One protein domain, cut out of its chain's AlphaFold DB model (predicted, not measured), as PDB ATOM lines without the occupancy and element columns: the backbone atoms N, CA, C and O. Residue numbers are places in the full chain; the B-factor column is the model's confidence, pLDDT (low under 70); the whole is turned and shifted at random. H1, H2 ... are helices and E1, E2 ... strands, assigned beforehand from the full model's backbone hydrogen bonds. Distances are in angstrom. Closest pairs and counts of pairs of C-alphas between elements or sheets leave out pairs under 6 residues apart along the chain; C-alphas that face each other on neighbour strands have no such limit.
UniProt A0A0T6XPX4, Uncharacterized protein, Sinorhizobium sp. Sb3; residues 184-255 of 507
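Overview. This is residues 184 to 255 of the 507 residues of an uncharacterized protein of Sinorhizobium sp. Sb3 (UniProt A0A0T6XPX4). What does the model look like? A small antiparallel sheet of four strands, twisted and curled, has one longer helix, H1, crossing over E1 and E3, while two short helices, H2 and H3, follow E4 and graze the sheet near E3. A long loop, residues 196 to 207, leads from edge strand E2 to H1. What is it made of? The printed part has 72 residues with four named strands and three named helices, along the chain E1 E2 H1 E3 E4 H2 H3; the sheet's order is E2 E1 E3 E4 and the class is mixed, helices and strands. How large is it? It is compact, with a radius of gyration of the C-alphas of 11.8 A, and rounded, spanning 31 by 27 by 20 A.

Along the chain. Where do the first elements lie? Strand E1 is residues 184 to 187, with C-alpha 184 at (48.479, 47.634, 49.718), and strand E2 is residues 192 to 195. Helix H1, residues 208 to 219, measures 16.1 A and begins with C-alpha 208 at (38.114, 50.491, 45.079). What follows? Strand E3, residues 223 to 229, measures 17.1 A; strand E4 is residues 235 to 237. Helix H2 is residues 238 to 242, and helix H3, residues 248 to 253, measures 8.6 A and ends with C-alpha 253 at (35.090, 44.005, 54.720).

Arrangement. How do the strands pair? E1 and E2 form a hairpin, with N 185 and O 193 2.8 A apart; E1 and E3 are antiparallel at 166 degrees, with N 184 and O 227 2.9 A apart. E3 and E4 form a hairpin, with N 228 and O 236 2.8 A apart; the pairing is staggered, E3 using residues 223 to 227 for E1 and 227 to 229 for E4. How does H1 stand? It is on the sheet at a height of 9.3 A, over E1 and E3, and runs across the strands, at 64 degrees to E3 on the local plane; the closest C-alphas of H1 and E3, Lys 212 and Val 223, are 5.6 A apart. E2, H1 and E3 make a split strand-helix-strand unit, two strands running the same way with E1 between them, and its crossover is right-handed. And the short helices? H2 and H3 only graze the sheet, and only just touch, only at the corner by their link, with 3 pairs of C-alphas within 8 A, the closest those of Val 238 and Val 248 at 6.6 A. In H1, H2 and H3 every O i to N i+4 pair is within hydrogen-bond range.

Size, cuts and confidence. How far does it reach? The two C-alphas farthest apart, those of Gly 220 and Gly 245, are 32.1 A apart. Are there cuts or long links? The printed part has no cut, and the link from E2 to H1 is long, with 12 residues; the other links are tight. Where is confidence low? Residues 205, 245 to 246, 250 and 253 have pLDDT under 70, and the mean of the printed part is 84.3.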
ATOM      1  N   THR A 184      47.310  46.897  50.224       96.00
ATOM      2  CA  THR A 184      48.479  47.634  49.718       96.00
ATOM      3  C   THR A 184      48.131  48.391  48.440       96.00
ATOM      4  O   THR A 184      47.501  47.843  47.536       96.00
ATOM      5  N   PHE A 185      48.575  49.638  48.350       95.31
ATOM      6  CA  PHE A 185      48.410  50.522  47.201       95.31
ATOM      7  C   PHE A 185      49.758  50.695  46.504       95.31
ATOM      8  O   PHE A 185      50.710  51.151  47.133       95.31
ATOM      9  N   GLU A 186      49.844  50.349  45.222       94.19
ATOM     10  CA  GLU A 186      50.993  50.666  44.366       94.19
ATOM     11  C   GLU A 186      50.721  52.003  43.672       94.19
ATOM     12  O   GLU A 186      49.691  52.166  43.009       94.19
ATOM     13  N   LEU A 187      51.613  52.972  43.847       93.00
ATOM     14  CA  LEU A 187      51.489  54.320  43.301       93.00
ATOM     15  C   LEU A 187      52.064  54.414  41.881       93.00
ATOM     16  O   LEU A 187      52.638  53.472  41.331       93.00
ATOM     17  N   THR A 188      51.879  55.569  41.245       89.00
ATOM     18  CA  THR A 188      52.418  55.848  39.911       89.00
ATOM     19  C   THR A 188      53.948  55.848  39.839       89.00
ATOM     20  O   THR A 188      54.465  55.565  38.763       89.00
ATOM     21  N   ASP A 189      54.655  56.070  40.948       85.94
ATOM     22  CA  ASP A 189      56.123  56.162  41.060       85.94
ATOM     23  C   ASP A 189      56.818  54.888  41.598       85.94
ATOM     24  O   ASP A 189      57.932  54.961  42.108       85.94
ATOM     25  N   ASP A 190      56.160  53.726  41.515       81.44
ATOM     26  CA  ASP A 190      56.570  52.442  42.116       81.44
ATOM     27  C   ASP A 190      56.573  52.378  43.658       81.44
ATOM     28  O   ASP A 190      56.848  51.298  44.203       81.44
ATOM     29  N   GLN A 191      56.252  53.447  44.397       87.38
ATOM     30  CA  GLN A 191      56.095  53.327  45.850       87.38
ATOM     31  C   GLN A 191      54.881  52.461  46.200       87.38
ATOM     32  O   GLN A 191      53.858  52.470  45.512       87.38
ATOM     33  N   MET A 192      54.987  51.709  47.295       93.06
ATOM     34  CA  MET A 192      53.901  50.877  47.806       93.06
ATOM     35  C   MET A 192      53.584  51.252  49.255       93.06
ATOM     36  O   MET A 192      54.474  51.254  50.106       93.06
ATOM     37  N   ILE A 193      52.316  51.567  49.531       93.19
ATOM     38  CA  ILE A 193      51.810  51.939  50.861       93.19
ATOM     39  C   ILE A 193      50.866  50.841  51.351       93.19
ATOM     40  O   ILE A 193      49.869  50.540  50.695       93.19
ATOM     41  N   GLY A 194      51.179  50.251  52.500       93.75
ATOM     42  CA  GLY A 194      50.343  49.278  53.192       93.75
ATOM     43  C   GLY A 194      49.484  49.915  54.282       93.75
ATOM     44  O   GLY A 194      49.902  50.859  54.954       93.75
ATOM     45  N   ILE A 195      48.275  49.381  54.458       91.56
ATOM     46  CA  ILE A 195      47.331  49.764  55.511       91.56
ATOM     47  C   ILE A 195      46.809  48.493  56.187       91.56
ATOM     48  O   ILE A 195      46.286  47.591  55.522       91.56
ATOM     49  N   TYR A 196      46.924  48.435  57.513       90.31
ATOM     50  CA  TYR A 196      46.192  47.478  58.341       90.31
ATOM     51  C   TYR A 196      44.824  48.086  58.680       90.31
ATOM     52  O   TYR A 196      44.748  49.247  59.074       90.31
ATOM     53  N   ARG A 197      43.739  47.335  58.484       86.38
ATOM     54  CA  ARG A 197      42.371  47.842  58.697       86.38
ATOM     55  C   ARG A 197      42.038  47.948  60.190       86.38
ATOM     56  O   ARG A 197      42.369  47.037  60.949       86.38
ATOM     57  N   THR A 198      41.329  48.997  60.597       83.75
ATOM     58  CA  THR A 198      40.809  49.176  61.967       83.75
ATOM     59  C   THR A 198      39.405  49.776  61.961       83.75
ATOM     60  O   THR A 198      39.000  50.473  61.028       83.75
ATOM     61  N   GLU A 199      38.619  49.503  63.001       73.31
ATOM     62  CA  GLU A 199      37.327  50.172  63.178       73.31
ATOM     63  C   GLU A 199      37.527  51.696  63.215       73.31
ATOM     64  O   GLU A 199      38.411  52.210  63.899       73.31
ATOM     65  N   GLY A 200      36.736  52.422  62.422       71.81
ATOM     66  CA  GLY A 200      36.877  53.872  62.268       71.81
ATOM     67  C   GLY A 200      37.975  54.348  61.302       71.81
ATOM     68  O   GLY A 200      38.112  55.556  61.133       71.81
ATOM     69  N   ASP A 201      38.703  53.465  60.601       76.31
ATOM     70  CA  ASP A 201      39.796  53.845  59.675       76.31
ATOM     71  C   ASP A 201      39.398  54.710  58.457       76.31
ATOM     72  O   ASP A 201      40.254  55.147  57.683       76.31
ATOM     73  N   GLY A 202      38.103  54.972  58.274       73.62
ATOM     74  CA  GLY A 202      37.573  55.792  57.186       73.62
ATOM     75  C   GLY A 202      37.557  55.100  55.818       73.62
ATOM     76  O   GLY A 202      37.193  55.749  54.837       73.62
ATOM     77  N   PHE A 203      37.903  53.810  55.746       77.44
ATOM     78  CA  PHE A 203      37.886  52.983  54.531       77.44
ATOM     79  C   PHE A 203      36.776  51.911  54.549       77.44
ATOM     80  O   PHE A 203      36.787  50.964  53.756       77.44
ATOM     81  N   SER A 204      35.858  51.952  55.523       72.25
ATOM     82  CA  SER A 204      34.704  51.039  55.579       72.25
ATOM     83  C   SER A 204      33.639  51.458  54.562       72.25
ATOM     84  O   SER A 204      33.461  52.646  54.311       72.25
ATOM     85  N   GLY A 205      32.972  50.489  53.930       66.94
ATOM     86  CA  GLY A 205      31.984  50.724  52.865       66.94
ATOM     87  C   GLY A 205      32.545  51.207  51.516       66.94
ATOM     88  O   GLY A 205      31.880  51.031  50.501       66.94
ATOM     89  N   ASP A 206      33.765  51.755  51.476       72.75
ATOM     90  CA  ASP A 206      34.404  52.256  50.252       72.75
ATOM     91  C   ASP A 206      34.540  51.192  49.152       72.75
ATOM     92  O   ASP A 206      35.039  50.085  49.379       72.75
ATOM     93  N   THR A 207      34.220  51.600  47.924       77.88
ATOM     94  CA  THR A 207      34.637  50.920  46.691       77.88
ATOM     95  C   THR A 207      36.121  51.160  46.393       77.88
ATOM     96  O   THR A 207      36.720  52.141  46.842       77.88
ATOM     97  N   ILE A 208      36.718  50.329  45.529       85.00
ATOM     98  CA  ILE A 208      38.114  50.491  45.079       85.00
ATOM     99  C   ILE A 208      38.409  51.897  44.532       85.00
ATOM    100  O   ILE A 208      39.492  52.422  44.788       85.00
ATOM    101  N   GLN A 209      37.470  52.545  43.835       87.31
ATOM    102  CA  GLN A 209      37.696  53.900  43.314       87.31
ATOM    103  C   GLN A 209      37.730  54.958  44.429       87.31
ATOM    104  O   GLN A 209      38.557  55.867  44.377       87.31
ATOM    105  N   GLN A 210      36.910  54.811  45.477       86.81
ATOM    106  CA  GLN A 210      36.957  55.681  46.660       86.81
ATOM    107  C   GLN A 210      38.250  55.469  47.463       86.81
ATOM    108  O   GLN A 210      38.886  56.452  47.845       86.81
ATOM    109  N   LEU A 211      38.711  54.218  47.618       88.81
ATOM    110  CA  LEU A 211      40.026  53.929  48.208       88.81
ATOM    111  C   LEU A 211      41.157  54.602  47.409       88.81
ATOM    112  O   LEU A 211      41.999  55.293  47.985       88.81
ATOM    113  N   LYS A 212      41.161  54.446  46.075       93.56
ATOM    114  CA  LYS A 212      42.152  55.079  45.187       93.56
ATOM    115  C   LYS A 212      42.125  56.610  45.284       93.56
ATOM    116  O   LYS A 212      43.191  57.223  45.273       93.56
ATOM    117  N   ALA A 213      40.945  57.220  45.403       92.50
ATOM    118  CA  ALA A 213      40.794  58.665  45.571       92.50
ATOM    119  C   ALA A 213      41.357  59.155  46.918       92.50
ATOM    120  O   ALA A 213      42.197  60.053  46.926       92.50
ATOM    121  N   LYS A 214      40.983  58.516  48.036       91.69
ATOM    122  CA  LYS A 214      41.468  58.862  49.390       91.69
ATOM    123  C   LYS A 214      42.983  58.700  49.536       91.69
ATOM    124  O   LYS A 214      43.635  59.522  50.177       91.69
ATOM    125  N   VAL A 215      43.570  57.666  48.926       91.25
ATOM    126  CA  VAL A 215      45.034  57.499  48.900       91.25
ATOM    127  C   VAL A 215      45.694  58.557  48.016       91.25
ATOM    128  O   VAL A 215      46.725  59.098  48.407       91.25
ATOM    129  N   LYS A 216      45.088  58.928  46.880       92.31
ATOM    130  CA  LYS A 216      45.601  60.007  46.022       92.31
ATOM    131  C   LYS A 216      45.585  61.376  46.695       92.31
ATOM    132  O   LYS A 216      46.529  62.139  46.516       92.31
ATOM    133  N   GLU A 217      44.550  61.668  47.472       91.19
ATOM    134  CA  GLU A 217      44.458  62.880  48.287       91.19
ATOM    135  C   GLU A 217      45.568  62.921  49.351       91.19
ATOM    136  O   GLU A 217      46.313  63.895  49.425       91.19
ATOM    137  N   LYS A 218      45.748  61.832  50.115       86.62
ATOM    138  CA  LYS A 218      46.748  61.755  51.198       86.62
ATOM    139  C   LYS A 218      48.204  61.686  50.713       86.62
ATOM    140  O   LYS A 218      49.077  62.246  51.367       86.62
ATOM    141  N   ALA A 219      48.478  60.991  49.608       86.38
ATOM    142  CA  ALA A 219      49.836  60.759  49.097       86.38
ATOM    143  C   ALA A 219      50.242  61.692  47.938       86.38
ATOM    144  O   ALA A 219      51.364  61.602  47.443       86.38
ATOM    145  N   GLY A 220      49.331  62.539  47.444       89.75
ATOM    146  CA  GLY A 220      49.554  63.415  46.285       89.75
ATOM    147  C   GLY A 220      49.714  62.692  44.937       89.75
ATOM    148  O   GLY A 220      49.975  63.338  43.923       89.75
ATOM    149  N   GLN A 221      49.562  61.364  44.895       90.31
ATOM    150  CA  GLN A 221      49.895  60.518  43.745       90.31
ATOM    151  C   GLN A 221      48.779  59.553  43.358       90.31
ATOM    152  O   GLN A 221      48.018  59.081  44.194       90.31
ATOM    153  N   SER A 222      48.679  59.213  42.072       92.81
ATOM    154  CA  SER A 222      47.612  58.319  41.606       92.81
ATOM    155  C   SER A 222      47.950  56.853  41.898       92.81
ATOM    156  O   SER A 222      49.086  56.421  41.727       92.81
ATOM    157  N   VAL A 223      46.952  56.066  42.306       94.62
ATOM    158  CA  VAL A 223      47.126  54.628  42.562       94.62
ATOM    159  C   VAL A 223      47.049  53.831  41.258       94.62
ATOM    160  O   VAL A 223      45.994  53.765  40.612       94.62
ATOM    161  N   ARG A 224      48.150  53.153  40.934       92.62
ATOM    162  CA  ARG A 224      48.286  52.174  39.853       92.62
ATOM    163  C   ARG A 224      47.474  50.917  40.183       92.62
ATOM    164  O   ARG A 224      46.376  50.750  39.651       92.62
ATOM    165  N   ASN A 225      47.932  50.117  41.145       93.12
ATOM    166  CA  ASN A 225      47.317  48.841  41.529       93.12
ATOM    167  C   ASN A 225      46.862  48.847  42.995       93.12
ATOM    168  O   ASN A 225      47.402  49.577  43.827       93.12
ATOM    169  N   VAL A 226      45.877  48.005  43.316       95.62
ATOM    170  CA  VAL A 226      45.448  47.728  44.694       95.62
ATOM    171  C   VAL A 226      45.554  46.229  44.939       95.62
ATOM    172  O   VAL A 226      45.121  45.425  44.111       95.62
ATOM    173  N   TYR A 227      46.120  45.870  46.085       95.75
ATOM    174  CA  TYR A 227      46.345  44.505  46.538       95.75
ATOM    175  C   TYR A 227      45.615  44.251  47.856       95.75
ATOM    176  O   TYR A 227      45.569  45.125  48.718       95.75
ATOM    177  N   VAL A 228      45.030  43.060  48.005       93.12
ATOM    178  CA  VAL A 228      44.074  42.727  49.069       93.12
ATOM    179  C   VAL A 228      44.383  41.316  49.610       93.12
ATOM    180  O   VAL A 228      44.141  40.300  48.948       93.12
ATOM    181  N   ARG A 229      44.970  41.264  50.810       92.00
ATOM    182  CA  ARG A 229      45.562  40.094  51.491       92.00
ATOM    183  C   ARG A 229      44.638  38.880  51.740       92.00
ATOM    184  O   ARG A 229      43.546  38.985  52.280       92.00
ATOM    185  N   SER A 230      45.092  37.669  51.415       86.06
ATOM    186  CA  SER A 230      44.436  36.418  51.842       86.06
ATOM    187  C   SER A 230      44.797  36.022  53.283       86.06
ATOM    188  O   SER A 230      45.867  36.368  53.770       86.06
ATOM    189  N   GLN A 231      43.980  35.173  53.924       78.81
ATOM    190  CA  GLN A 231      44.301  34.513  55.211       78.81
ATOM    191  C   GLN A 231      45.623  33.712  55.190       78.81
ATOM    192  O   GLN A 231      46.176  33.387  56.237       78.81
ATOM    193  N   SER A 232      46.138  33.374  54.004       78.19
ATOM    194  CA  SER A 232      47.439  32.724  53.839       78.19
ATOM    195  C   SER A 232      48.624  33.696  53.759       78.19
ATOM    196  O   SER A 232      49.752  33.226  53.814       78.19
ATOM    197  N   GLY A 233      48.392  35.009  53.624       86.69
ATOM    198  CA  GLY A 233      49.426  36.047  53.492       86.69
ATOM    199  C   GLY A 233      49.678  36.558  52.063       86.69
ATOM    200  O   GLY A 233      50.548  37.400  51.868       86.69
ATOM    201  N   ILE A 234      48.935  36.097  51.046       90.94
ATOM    202  CA  ILE A 234      49.106  36.553  49.651       90.94
ATOM    203  C   ILE A 234      48.386  37.892  49.456       90.94
ATOM    204  O   ILE A 234      47.154  37.949  49.491       90.94
ATOM    205  N   ALA A 235      49.129  38.955  49.163       94.62
ATOM    206  CA  ALA A 235      48.592  40.226  48.691       94.62
ATOM    207  C   ALA A 235      48.197  40.093  47.205       94.62
ATOM    208  O   ALA A 235      49.002  40.299  46.296       94.62
ATOM    209  N   GLN A 236      46.946  39.691  46.952       92.50
ATOM    210  CA  GLN A 236      46.415  39.480  45.597       92.50
ATOM    211  C   GLN A 236      45.914  40.790  44.983       92.50
ATOM    212  O   GLN A 236      45.230  41.537  45.679       92.50
ATOM    213  N   SER A 237      46.189  41.065  43.704       94.00
ATOM    214  CA  SER A 237      45.645  42.268  43.058       94.00
ATOM    215  C   SER A 237      44.126  42.169  42.877       94.00
ATOM    216  O   SER A 237      43.583  41.073  42.709       94.00
ATOM    217  N   VAL A 238      43.441  43.315  42.906       89.88
ATOM    218  CA  VAL A 238      41.988  43.424  42.671       89.88
ATOM    219  C   VAL A 238      41.590  42.716  41.373       89.88
ATOM    220  O   VAL A 238      40.799  41.777  41.413       89.88
ATOM    221  N   ASP A 239      42.237  43.052  40.260       87.00
ATOM    222  CA  ASP A 239      42.007  42.487  38.927       87.00
ATOM    223  C   ASP A 239      42.160  40.952  38.908       87.00
ATOM    224  O   ASP A 239      41.407  40.224  38.256       87.00
ATOM    225  N   ASN A 240      43.144  40.426  39.648       84.38
ATOM    226  CA  ASN A 240      43.369  38.989  39.792       84.38
ATOM    227  C   ASN A 240      42.296  38.311  40.653       84.38
ATOM    228  O   ASN A 240      42.023  37.127  40.449       84.38
ATOM    229  N   LEU A 241      41.724  39.026  41.617       79.31
ATOM    230  CA  LEU A 241      40.710  38.542  42.546       79.31
ATOM    231  C   LEU A 241      39.318  38.538  41.888       79.31
ATOM    232  O   LEU A 241      38.601  37.543  41.994       79.31
ATOM    233  N   GLU A 242      38.991  39.580  41.123       77.12
ATOM    234  CA  GLU A 242      37.781  39.671  40.294       77.12
ATOM    235  C   GLU A 242      37.786  38.615  39.181       77.12
ATOM    236  O   GLU A 242      36.821  37.867  39.033       77.12
ATOM    237  N   ARG A 243      38.913  38.447  38.470       76.06
ATOM    238  CA  ARG A 243      39.079  37.390  37.450       76.06
ATOM    239  C   ARG A 243      39.048  35.969  38.032       76.06
ATOM    240  O   ARG A 243      38.780  35.018  37.305       76.06
ATOM    241  N   ASP A 244      39.310  35.809  39.329       71.38
ATOM    242  CA  ASP A 244      39.118  34.550  40.062       71.38
ATOM    243  C   ASP A 244      37.653  34.344  40.530       71.38
ATOM    244  O   ASP A 244      37.373  33.379  41.245       71.38
ATOM    245  N   GLY A 245      36.722  35.242  40.180       60.72
ATOM    246  CA  GLY A 245      35.306  35.172  40.560       60.72
ATOM    247  C   GLY A 245      35.034  35.471  42.039       60.72
ATOM    248  O   GLY A 245      34.041  34.999  42.594       60.72
ATOM    249  N   LYS A 246      35.928  36.204  42.715       69.81
ATOM    250  CA  LYS A 246      35.830  36.516  44.151       69.81
ATOM    251  C   LYS A 246      35.336  37.953  44.345       69.81
ATOM    252  O   LYS A 246      35.724  38.854  43.611       69.81
ATOM    253  N   SER A 247      34.524  38.187  45.378       73.94
ATOM    254  CA  SER A 247      34.113  39.548  45.747       73.94
ATOM    255  C   SER A 247      35.251  40.281  46.461       73.94
ATOM    256  O   SER A 247      35.669  39.886  47.555       73.94
ATOM    257  N   VAL A 248      35.717  41.371  45.851       75.88
ATOM    258  CA  VAL A 248      36.700  42.300  46.428       75.88
ATOM    259  C   VAL A 248      36.147  42.926  47.703       75.88
ATOM    260  O   VAL A 248      36.793  42.849  48.746       75.88
ATOM    261  N   GLN A 249      34.917  43.451  47.651       70.56
ATOM    262  CA  GLN A 249      34.271  44.084  48.801       70.56
ATOM    263  C   GLN A 249      34.142  43.123  49.984       70.56
ATOM    264  O   GLN A 249      34.429  43.500  51.115       70.56
ATOM    265  N   LYS A 250      33.803  41.849  49.739       67.81
ATOM    266  CA  LYS A 250      33.737  40.842  50.807       67.81
ATOM    267  C   LYS A 250      35.088  40.636  51.498       67.81
ATOM    268  O   LYS A 250      35.108  40.462  52.713       67.81
ATOM    269  N   ARG A 251      36.207  40.686  50.761       75.38
ATOM    270  CA  ARG A 251      37.546  40.594  51.365       75.38
ATOM    271  C   ARG A 251      37.923  41.876  52.115       75.38
ATOM    272  O   ARG A 251      38.356  41.769  53.255       75.38
ATOM    273  N   LEU A 252      37.699  43.055  51.523       76.19
ATOM    274  CA  LEU A 252      37.925  44.358  52.175       76.19
ATOM    275  C   LEU A 252      37.176  44.475  53.508       76.19
ATOM    276  O   LEU A 252      37.743  44.932  54.496       76.19
ATOM    277  N   ASN A 253      35.923  44.023  53.527       66.50
ATOM    278  CA  ASN A 253      35.090  44.005  54.720       66.50
ATOM    279  C   ASN A 253      35.630  43.010  55.764       66.50
ATOM    280  O   ASN A 253      35.697  43.355  56.932       66.50
ATOM    281  N   SER A 254      36.084  41.815  55.354       70.12
ATOM    282  CA  SER A 254      36.461  40.715  56.267       70.12
ATOM    283  C   SER A 254      37.660  40.951  57.202       70.12
ATOM    284  O   SER A 254      37.936  40.099  58.046       70.12
ATOM    285  N   TYR A 255      38.385  42.065  57.062       74.94
ATOM    286  CA  TYR A 255      39.451  42.453  57.997       74.94
ATOM    287  C   TYR A 255      38.930  43.201  59.219       74.94
ATOM    288  O   TYR A 255      39.497  43.077  60.302       74.94
TER     289      TYR A 255